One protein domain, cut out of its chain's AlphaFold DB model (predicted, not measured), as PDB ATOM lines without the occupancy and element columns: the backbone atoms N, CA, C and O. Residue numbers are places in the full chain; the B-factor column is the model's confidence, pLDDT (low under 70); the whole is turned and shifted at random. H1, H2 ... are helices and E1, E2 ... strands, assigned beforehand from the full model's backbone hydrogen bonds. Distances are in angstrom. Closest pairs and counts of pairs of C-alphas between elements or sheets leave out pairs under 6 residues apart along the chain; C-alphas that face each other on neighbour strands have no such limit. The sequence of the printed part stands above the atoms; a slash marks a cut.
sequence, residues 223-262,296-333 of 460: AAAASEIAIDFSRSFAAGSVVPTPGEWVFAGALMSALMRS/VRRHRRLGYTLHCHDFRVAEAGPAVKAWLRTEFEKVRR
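Overview. This is residues 223 to 262 and 296 to 333 of the 460 residues of an uncharacterized protein of Aromatoleum sp (UniProt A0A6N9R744). A small antiparallel ribbon, E1 and E2, runs away from the short helix H4, which sits over one end of two long helices, H1 and H2, running side by side in opposite directions. The printed part has 78 residues, in the order H1, H2, E1, H3, H4, E2; it is mostly helix and compact, radius of gyration of the C-alphas 11.8 A, spans 29 by 28 by 23 A.

Arrangement. E1, residues 296 to 299, and E2, residues 328 to 332, are antiparallel neighbours; N 298 and O 329 are within hydrogen-bond range, 2.9 A. H4, residues 318 to 327, touches residues 236 to 237 alone of H1, residues 223 to 238; the closest C-alphas, Phe 237 and Trp 323, are 6.0 A apart. H4 only just touches H2, residues 246 to 260, with 3 pairs of C-alphas within 8 A; closest are Glu 248 and Val 320, 6.7 A. H3, residues 310 to 316, only just touches H2, with 3 such pairs; closest are Glu 248 and Ala 316, 6.0 A. In H1, H2, H3 and H4 every O i to N i+4 pair is within hydrogen-bond range.

Along the chain. H1 measures 22.3 A from C-alpha 223 at (163.480, 133.493, 186.432); H2 measures 21.1 A. E2 ends at C-alpha 332, (184.999, 134.703, 168.194).

Size, cuts and confidence. Residues 263 to 295 are not printed; C-alphas 262 and 296 are 18.5 A apart. No printed residue is under 70 in pLDDT.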
ATOM      1  N   ALA A 223     163.128 133.600 185.014       94.94
ATOM      2  CA  ALA A 223     163.480 133.493 186.432       94.94
ATOM      3  C   ALA A 223     164.158 132.151 186.779       94.94
ATOM      4  O   ALA A 223     165.089 132.120 187.581       94.94
ATOM      5  N   ALA A 224     163.739 131.053 186.136       96.75
ATOM      6  CA  ALA A 224     164.361 129.739 186.307       96.75
ATOM      7  C   ALA A 224     165.814 129.732 185.803       96.75
ATOM      8  O   ALA A 224     166.717 129.362 186.548       96.75
ATOM      9  N   ALA A 225     166.058 130.242 184.590       96.31
ATOM     10  CA  ALA A 225     167.411 130.361 184.050       96.31
ATOM     11  C   ALA A 225     168.291 131.289 184.906       96.31
ATOM     12  O   ALA A 225     169.455 130.989 185.153       96.31
ATOM     13  N   ALA A 226     167.739 132.400 185.406       95.81
ATOM     14  CA  ALA A 226     168.444 133.287 186.330       95.81
ATOM     15  C   ALA A 226     168.858 132.566 187.627       95.81
ATOM     16  O   ALA A 226     169.998 132.700 188.074       95.81
ATOM     17  N   SER A 227     167.959 131.757 188.196       96.81
ATOM     18  CA  SER A 227     168.240 130.944 189.383       96.81
ATOM     19  C   SER A 227     169.330 129.901 189.118       96.81
ATOM     20  O   SER A 227     170.269 129.787 189.906       96.81
ATOM     21  N   GLU A 228     169.273 129.201 187.982       97.56
ATOM     22  CA  GLU A 228     170.299 128.228 187.597       97.56
ATOM     23  C   GLU A 228     171.682 128.862 187.450       97.56
ATOM     24  O   GLU A 228     172.665 128.293 187.932       97.56
ATOM     25  N   ILE A 229     171.769 130.048 186.837       97.38
ATOM     26  CA  ILE A 229     173.033 130.782 186.723       97.38
ATOM     27  C   ILE A 229     173.545 131.184 188.113       97.38
ATOM     28  O   ILE A 229     174.726 131.002 188.397       97.38
ATOM     29  N   ALA A 230     172.687 131.702 188.997       95.94
ATOM     30  CA  ALA A 230     173.095 132.100 190.345       95.94
ATOM     31  C   ALA A 230     173.613 130.915 191.181       95.94
ATOM     32  O   ALA A 230     174.627 131.040 191.875       95.94
ATOM     33  N   ILE A 231     172.956 129.754 191.086       96.06
ATOM     34  CA  ILE A 231     173.388 128.513 191.745       96.06
ATOM     35  C   ILE A 231     174.735 128.052 191.177       96.06
ATOM     36  O   ILE A 231     175.647 127.723 191.937       96.06
ATOM     37  N   ASP A 232     174.882 128.056 189.849       96.75
ATOM     38  CA  ASP A 232     176.122 127.644 189.193       96.75
ATOM     39  C   ASP A 232     177.298 128.538 189.548       96.75
ATOM     40  O   ASP A 232     178.377 128.044 189.871       96.75
ATOM     41  N   PHE A 233     177.071 129.848 189.515       95.88
ATOM     42  CA  PHE A 233     178.042 130.849 189.911       95.88
ATOM     43  C   PHE A 233     178.468 130.629 191.364       95.88
ATOM     44  O   PHE A 233     179.657 130.483 191.634       95.88
ATOM     45  N   SER A 234     177.509 130.518 192.290       92.00
ATOM     46  CA  SER A 234     177.805 130.343 193.718       92.00
ATOM     47  C   SER A 234     178.648 129.094 193.969       92.00
ATOM     48  O   SER A 234     179.591 129.126 194.753       92.00
ATOM     49  N   ARG A 235     178.349 128.002 193.255       92.62
ATOM     50  CA  ARG A 235     179.110 126.755 193.331       92.62
ATOM     51  C   ARG A 235     180.506 126.883 192.712       92.62
ATOM     52  O   ARG A 235     181.484 126.537 193.363       92.62
ATOM     53  N   SER A 236     180.602 127.332 191.461       94.44
ATOM     54  CA  SER A 236     181.852 127.324 190.681       94.44
ATOM     55  C   SER A 236     182.844 128.401 191.119       94.44
ATOM     56  O   SER A 236     184.049 128.163 191.101       94.44
ATOM     57  N   PHE A 237     182.361 129.570 191.544       95.31
ATOM     58  CA  PHE A 237     183.216 130.662 191.999       95.31
ATOM     59  C   PHE A 237     183.761 130.403 193.409       95.31
ATOM     60  O   PHE A 237     184.963 130.532 193.630       95.31
ATOM     61  N   ALA A 238     182.912 129.965 194.350       91.44
ATOM     62  CA  ALA A 238     183.341 129.682 195.724       91.44
ATOM     63  C   ALA A 238     184.245 128.444 195.828       91.44
ATOM     64  O   ALA A 238     185.192 128.444 196.610       91.44
ATOM     65  N   ALA A 239     183.955 127.395 195.049       89.88
ATOM     66  CA  ALA A 239     184.734 126.155 195.031       89.88
ATOM     67  C   ALA A 239     185.847 126.156 193.966       89.88
ATOM     68  O   ALA A 239     186.396 125.102 193.639       89.88
ATOM     69  N   GLY A 240     186.155 127.322 193.390       88.44
ATOM     70  CA  GLY A 240     187.190 127.471 192.378       88.44
ATOM     71  C   GLY A 240     188.587 127.130 192.906       88.44
ATOM     72  O   GLY A 240     188.840 127.068 194.106       88.44
ATOM     73  N   SER A 241     189.545 126.963 191.990       90.62
ATOM     74  CA  SER A 241     190.940 126.639 192.337       90.62
ATOM     75  C   SER A 241     191.680 127.757 193.089       90.62
ATOM     76  O   SER A 241     192.824 127.568 193.492       90.62
ATOM     77  N   VAL A 242     191.077 128.943 193.199       94.94
ATOM     78  CA  VAL A 242     191.625 130.125 193.871       94.94
ATOM     79  C   VAL A 242     190.544 130.671 194.796       94.94
ATOM     80  O   VAL A 242     189.438 130.945 194.339       94.94
ATOM     81  N   VAL A 243     190.872 130.842 196.078       95.00
ATOM     82  CA  VAL A 243     189.949 131.391 197.081       95.00
ATOM     83  C   VAL A 243     189.708 132.881 196.792       95.00
ATOM     84  O   VAL A 243     190.685 133.634 196.776       95.00
ATOM     85  N   PRO A 244     188.456 133.332 196.583       96.62
ATOM     86  CA  PRO A 244     188.183 134.737 196.301       96.62
ATOM     87  C   PRO A 244     188.387 135.636 197.525       96.62
ATOM     88  O   PRO A 244     187.944 135.330 198.635       96.62
ATOM     89  N   THR A 245     189.013 136.787 197.307       95.25
ATOM     90  CA  THR A 245     189.115 137.879 198.281       95.25
ATOM     91  C   THR A 245     187.780 138.626 198.443       95.25
ATOM     92  O   THR A 245     186.894 138.519 197.591       95.25
ATOM     93  N   PRO A 246     187.605 139.446 199.499       92.94
ATOM     94  CA  PRO A 246     186.409 140.278 199.644       92.94
ATOM     95  C   PRO A 246     186.147 141.208 198.449       92.94
ATOM     96  O   PRO A 246     185.003 141.355 198.030       92.94
ATOM     97  N   GLY A 247     187.194 141.802 197.861       90.81
ATOM     98  CA  GLY A 247     187.057 142.657 196.675       90.81
ATOM     99  C   GLY A 247     186.565 141.888 195.445       90.81
ATOM    100  O   GLY A 247     185.693 142.365 194.721       90.81
ATOM    101  N   GLU A 248     187.049 140.660 195.258       93.38
ATOM    102  CA  GLU A 248     186.581 139.752 194.204       93.38
ATOM    103  C   GLU A 248     185.117 139.345 194.395       93.38
ATOM    104  O   GLU A 248     184.375 139.273 193.416       93.38
ATOM    105  N   TRP A 249     184.671 139.144 195.638       92.62
ATOM    106  CA  TRP A 249     183.258 138.913 195.947       92.62
ATOM    107  C   TRP A 249     182.377 140.117 195.620       92.62
ATOM    108  O   TRP A 249     181.291 139.939 195.068       92.62
ATOM    109  N   VAL A 250     182.841 141.336 195.910       89.69
ATOM    110  CA  VAL A 250     182.119 142.567 195.550       89.69
ATOM    111  C   VAL A 250     182.004 142.695 194.031       89.69
ATOM    112  O   VAL A 250     180.903 142.912 193.524       89.69
ATOM    113  N   PHE A 251     183.104 142.499 193.297       90.38
ATOM    114  CA  PHE A 251     183.088 142.529 191.833       90.38
ATOM    115  C   PHE A 251     182.136 141.477 191.260       90.38
ATOM    116  O   PHE A 251     181.292 141.787 190.421       90.38
ATOM    117  N   ALA A 252     182.239 140.231 191.726       92.12
ATOM    118  CA  ALA A 252     181.441 139.139 191.196       92.12
ATOM    119  C   ALA A 252     179.952 139.282 191.559       92.12
ATOM    120  O   ALA A 252     179.089 139.017 190.725       92.12
ATOM    121  N   GLY A 253     179.628 139.789 192.753       91.06
ATOM    122  CA  GLY A 253     178.260 140.146 193.131       91.06
ATOM    123  C   GLY A 253     177.671 141.243 192.239       91.06
ATOM    124  O   GLY A 253     176.549 141.100 191.753       91.06
ATOM    125  N   ALA A 254     178.442 142.296 191.951       90.12
ATOM    126  CA  ALA A 254     178.032 143.351 191.025       90.12
ATOM    127  C   ALA A 254     177.829 142.810 189.598       90.12
ATOM    128  O   ALA A 254     176.833 143.132 188.951       90.12
ATOM    129  N   LEU A 255     178.725 141.930 189.136       92.19
ATOM    130  CA  LEU A 255     178.642 141.264 187.834       92.19
ATOM    131  C   LEU A 255     177.368 140.432 187.718       92.19
ATOM    132  O   LEU A 255     176.654 140.534 186.723       92.19
ATOM    133  N   MET A 256     177.065 139.639 188.743       92.56
ATOM    134  CA  MET A 256     175.865 138.811 188.783       92.56
ATOM    135  C   MET A 256     174.590 139.647 188.863       92.56
ATOM    136  O   MET A 256     173.633 139.352 188.149       92.56
ATOM    137  N   SER A 257     174.579 140.718 189.661       90.25
ATOM    138  CA  SER A 257     173.449 141.653 189.720       90.25
ATOM    139  C   SER A 257     173.174 142.280 188.351       90.25
ATOM    140  O   SER A 257     172.042 142.231 187.868       90.25
ATOM    141  N   ALA A 258     174.218 142.785 187.686       91.31
ATOM    142  CA  ALA A 258     174.108 143.354 186.347       91.31
ATOM    143  C   ALA A 258     173.657 142.300 185.325       91.31
ATOM    144  O   ALA A 258     172.765 142.561 184.524       91.31
ATOM    145  N   LEU A 259     174.202 141.079 185.386       93.25
ATOM    146  CA  LEU A 259     173.834 139.997 184.476       93.25
ATOM    147  C   LEU A 259     172.353 139.641 184.589       93.25
ATOM    148  O   LEU A 259     171.738 139.363 183.566       93.25
ATOM    149  N   MET A 260     171.780 139.635 185.794       92.00
ATOM    150  CA  MET A 260     170.392 139.214 186.017       92.00
ATOM    151  C   MET A 260     169.347 140.272 185.661       92.00
ATOM    152  O   MET A 260     168.177 139.925 185.509       92.00
ATOM    153  N   ARG A 261     169.743 141.537 185.509       89.50
ATOM    154  CA  ARG A 261     168.828 142.635 185.185       89.50
ATOM    155  C   ARG A 261     168.835 142.918 183.688       89.50
ATOM    156  O   ARG A 261     169.878 142.875 183.044       89.50
ATOM    157  N   SER A 262     167.661 143.217 183.140       93.19
ATOM    158  CA  SER A 262     167.522 143.712 181.771       93.19
ATOM    159  C   SER A 262     167.130 145.186 181.811       93.19
ATOM    160  O   SER A 262     166.025 145.479 182.274       93.19
ATOM    161  N   VAL A 296     183.821 137.206 172.748       94.81
ATOM    162  CA  VAL A 296     183.001 137.178 173.964       94.81
ATOM    163  C   VAL A 296     183.276 135.903 174.749       94.81
ATOM    164  O   VAL A 296     183.894 134.961 174.242       94.81
ATOM    165  N   ARG A 297     182.841 135.856 176.010       96.50
ATOM    166  CA  ARG A 297     182.924 134.646 176.831       96.50
ATOM    167  C   ARG A 297     181.563 133.970 176.868       96.50
ATOM    168  O   ARG A 297     180.601 134.588 177.304       96.50
ATOM    169  N   ARG A 298     181.487 132.706 176.460       97.56
ATOM    170  CA  ARG A 298     180.274 131.889 176.578       97.56
ATOM    171  C   ARG A 298     180.446 130.880 177.699       97.56
ATOM    172  O   ARG A 298     181.461 130.187 177.749       97.56
ATOM    173  N   HIS A 299     179.477 130.807 178.602       98.12
ATOM    174  CA  HIS A 299     179.507 129.835 179.683       98.12
ATOM    175  C   HIS A 299     179.407 128.420 179.107       98.12
ATOM    176  O   HIS A 299     178.473 128.119 178.365       98.12
ATOM    177  N   ARG A 300     180.335 127.529 179.465       98.06
ATOM    178  CA  ARG A 300     180.452 126.186 178.866       98.06
ATOM    179  C   ARG A 300     179.212 125.329 179.085       98.06
ATOM    180  O   ARG A 300     178.797 124.603 178.192       98.06
ATOM    181  N   ARG A 301     178.638 125.411 180.288       96.94
ATOM    182  CA  ARG A 301     177.471 124.615 180.695       96.94
ATOM    183  C   ARG A 301     176.129 125.268 180.355       96.94
ATOM    184  O   ARG A 301     175.296 124.649 179.711       96.94
ATOM    185  N   LEU A 302     175.921 126.498 180.822       97.44
ATOM    186  CA  LEU A 302     174.650 127.219 180.723       97.44
ATOM    187  C   LEU A 302     174.511 128.097 179.469       97.44
ATOM    188  O   LEU A 302     173.454 128.677 179.250       97.44
ATOM    189  N   GLY A 303     175.562 128.244 178.658       96.56
ATOM    190  CA  GLY A 303     175.493 128.908 177.353       96.56
ATOM    191  C   GLY A 303     175.316 130.429 177.363       96.56
ATOM    192  O   GLY A 303     175.337 131.026 176.290       96.56
ATOM    193  N   TYR A 304     175.172 131.082 178.521       96.50
ATOM    194  CA  TYR A 304     175.023 132.539 178.576       96.50
ATOM    195  C   TYR A 304     176.326 133.265 178.223       96.50
ATOM    196  O   TYR A 304     177.430 132.790 178.512       96.50
ATOM    197  N   THR A 305     176.184 134.439 177.617       95.38
ATOM    198  CA  THR A 305     177.307 135.293 177.227       95.38
ATOM    199  C   THR A 305     177.673 136.266 178.342       95.38
ATOM    200  O   THR A 305     176.804 136.829 179.006       95.38
ATOM    201  N   LEU A 306     178.973 136.489 178.511       94.00
ATOM    202  CA  LEU A 306     179.561 137.566 179.290       94.00
ATOM    203  C   LEU A 306     180.526 138.366 178.424       94.00
ATOM    204  O   LEU A 306     181.360 137.808 177.700       94.00
ATOM    205  N   HIS A 307     180.475 139.682 178.586       93.31
ATOM    206  CA  HIS A 307     181.503 140.568 178.083       93.31
ATOM    207  C   HIS A 307     181.828 141.632 179.135       93.31
ATOM    208  O   HIS A 307     180.955 142.343 179.626       93.31
ATOM    209  N   CYS A 308     183.108 141.698 179.488       92.62
ATOM    210  CA  CYS A 308     183.697 142.702 180.361       92.62
ATOM    211  C   CYS A 308     184.945 143.212 179.646       92.62
ATOM    212  O   CYS A 308     185.618 142.424 178.970       92.62
ATOM    213  N   HIS A 309     185.298 144.476 179.857       91.31
ATOM    214  CA  HIS A 309     186.575 144.998 179.388       91.31
ATOM    215  C   HIS A 309     187.755 144.219 179.969       91.31
ATOM    216  O   HIS A 309     187.754 143.844 181.145       91.31
ATOM    217  N   ASP A 310     188.796 144.016 179.162       88.00
ATOM    218  CA  ASP A 310     189.968 143.248 179.585       88.00
ATOM    219  C   ASP A 310     190.701 143.905 180.762       88.00
ATOM    220  O   ASP A 310     191.146 143.196 181.664       88.00
ATOM    221  N   PHE A 311     190.754 145.241 180.820       88.38
ATOM    222  CA  PHE A 311     191.345 145.956 181.957       88.38
ATOM    223  C   PHE A 311     190.547 145.739 183.255       88.38
ATOM    224  O   PHE A 311     191.142 145.491 184.299       88.38
ATOM    225  N   ARG A 312     189.208 145.691 183.192       88.69
ATOM    226  CA  ARG A 312     188.363 145.372 184.358       88.69
ATOM    227  C   ARG A 312     188.595 143.950 184.846       88.69
ATOM    228  O   ARG A 312     188.714 143.716 186.040       88.69
ATOM    229  N   VAL A 313     188.709 142.992 183.928       88.31
ATOM    230  CA  VAL A 313     189.040 141.599 184.275       88.31
ATOM    231  C   VAL A 313     190.455 141.507 184.850       88.31
ATOM    232  O   VAL A 313     190.717 140.682 185.728       88.31
ATOM    233  N   ALA A 314     191.382 142.339 184.367       87.62
ATOM    234  CA  ALA A 314     192.737 142.417 184.890       87.62
ATOM    235  C   ALA A 314     192.757 142.880 186.355       87.62
ATOM    236  O   ALA A 314     193.450 142.248 187.159       87.62
ATOM    237  N   GLU A 315     191.967 143.907 186.674       89.19
ATOM    238  CA  GLU A 315     191.785 144.500 188.006       89.19
ATOM    239  C   GLU A 315     190.959 143.625 188.957       89.19
ATOM    240  O   GLU A 315     191.208 143.629 190.158       89.19
ATOM    241  N   ALA A 316     190.008 142.847 188.430       89.06
ATOM    242  CA  ALA A 316     189.047 142.090 189.233       89.06
ATOM    243  C   ALA A 316     189.683 141.029 190.141       89.06
ATOM    244  O   ALA A 316     189.060 140.664 191.125       89.06
ATOM    245  N   GLY A 317     190.891 140.548 189.830       93.12
ATOM    246  CA  GLY A 317     191.653 139.627 190.681       93.12
ATOM    247  C   GLY A 317     191.838 138.203 190.120       93.12
ATOM    248  O   GLY A 317     191.265 137.835 189.084       93.12
ATOM    249  N   PRO A 318     192.725 137.397 190.735       95.25
ATOM    250  CA  PRO A 318     193.082 136.058 190.260       95.25
ATOM    251  C   PRO A 318     191.941 135.028 190.304       95.25
ATOM    252  O   PRO A 318     191.880 134.184 189.406       95.25
ATOM    253  N   ALA A 319     191.034 135.080 191.281       95.75
ATOM    254  CA  ALA A 319     189.896 134.168 191.383       95.75
ATOM    255  C   ALA A 319     188.896 134.394 190.245       95.75
ATOM    256  O   ALA A 319     188.470 133.435 189.601       95.75
ATOM    257  N   VAL A 320     188.612 135.656 189.902       95.19
ATOM    258  CA  VAL A 320     187.770 136.009 188.745       95.19
ATOM    259  C   VAL A 320     188.396 135.506 187.445       95.19
ATOM    260  O   VAL A 320     187.720 134.868 186.638       95.19
ATOM    261  N   LYS A 321     189.704 135.706 187.248       94.81
ATOM    262  CA  LYS A 321     190.418 135.185 186.067       94.81
ATOM    263  C   LYS A 321     190.378 133.659 185.989       94.81
ATOM    264  O   LYS A 321     190.179 133.116 184.902       94.81
ATOM    265  N   ALA A 322     190.579 132.970 187.115       95.56
ATOM    266  CA  ALA A 322     190.539 131.512 187.179       95.56
ATOM    267  C   ALA A 322     189.138 130.979 186.851       95.56
ATOM    268  O   ALA A 322     189.016 130.108 185.994       95.56
ATOM    269  N   TRP A 323     188.097 131.558 187.453       96.44
ATOM    270  CA  TRP A 323     186.702 131.217 187.176       96.44
ATOM    271  C   TRP A 323     186.343 131.420 185.702       96.44
ATOM    272  O   TRP A 323     185.879 130.489 185.048       96.44
ATOM    273  N   LEU A 324     186.658 132.587 185.131       95.44
ATOM    274  CA  LEU A 324     186.406 132.871 183.715       95.44
ATOM    275  C   LEU A 324     187.147 131.912 182.776       95.44
ATOM    276  O   LEU A 324     186.645 131.591 181.705       95.44
ATOM    277  N   ARG A 325     188.348 131.456 183.145       95.31
ATOM    278  CA  ARG A 325     189.113 130.484 182.352       95.31
ATOM    279  C   ARG A 325     188.498 129.083 182.403       95.31
ATOM    280  O   ARG A 325     188.536 128.380 181.395       95.31
ATOM    281  N   THR A 326     187.980 128.680 183.560       96.62
ATOM    282  CA  THR A 326     187.411 127.344 183.777       96.62
ATOM    283  C   THR A 326     185.999 127.246 183.205       96.62
ATOM    284  O   THR A 326     185.734 126.381 182.373       96.62
ATOM    285  N   GLU A 327     185.114 128.166 183.585       97.62
ATOM    286  CA  GLU A 327     183.676 128.068 183.309       97.62
ATOM    287  C   GLU A 327     183.270 128.620 181.941       97.62
ATOM    288  O   GLU A 327     182.182 128.321 181.447       97.62
ATOM    289  N   PHE A 328     184.143 129.391 181.285       97.75
ATOM    290  CA  PHE A 328     183.843 130.006 179.995       97.75
ATOM    291  C   PHE A 328     184.817 129.580 178.906       97.75
ATOM    292  O   PHE A 328     185.989 129.268 179.126       97.75
ATOM    293  N   GLU A 329     184.312 129.612 177.682       97.69
ATOM    294  CA  GLU A 329     185.111 129.563 176.470       97.69
ATOM    295  C   GLU A 329     185.093 130.916 175.758       97.69
ATOM    296  O   GLU A 329     184.136 131.687 175.862       97.69
ATOM    297  N   LYS A 330     186.171 131.210 175.030       96.50
ATOM    298  CA  LYS A 330     186.262 132.396 174.182       96.50
ATOM    299  C   LYS A 330     185.615 132.084 172.835       96.50
ATOM    300  O   LYS A 330     186.098 131.209 172.121       96.50
ATOM    301  N   VAL A 331     184.562 132.814 172.490       96.25
ATOM    302  CA  VAL A 331     183.854 132.684 171.212       96.25
ATOM    303  C   VAL A 331     184.171 133.901 170.362       96.25
ATOM    304  O   VAL A 331     183.908 135.035 170.765       96.25
ATOM    305  N   ARG A 332     184.759 133.663 169.191       94.25
ATOM    306  CA  ARG A 332     184.999 134.703 168.194       94.25
ATOM    307  C   ARG A 332     183.693 135.040 167.476       94.25
ATOM    308  O   ARG A 332     182.939 134.126 167.157       94.25
ATOM    309  N   ARG A 333     183.462 136.323 167.201       94.56
ATOM    310  CA  ARG A 333     182.279 136.821 166.493       94.56
ATOM    311  C   ARG A 333     182.657 137.569 165.222       94.56
ATOM    312  O   ARG A 333     183.478 138.498 165.243       94.56
TER     313      ARG A 333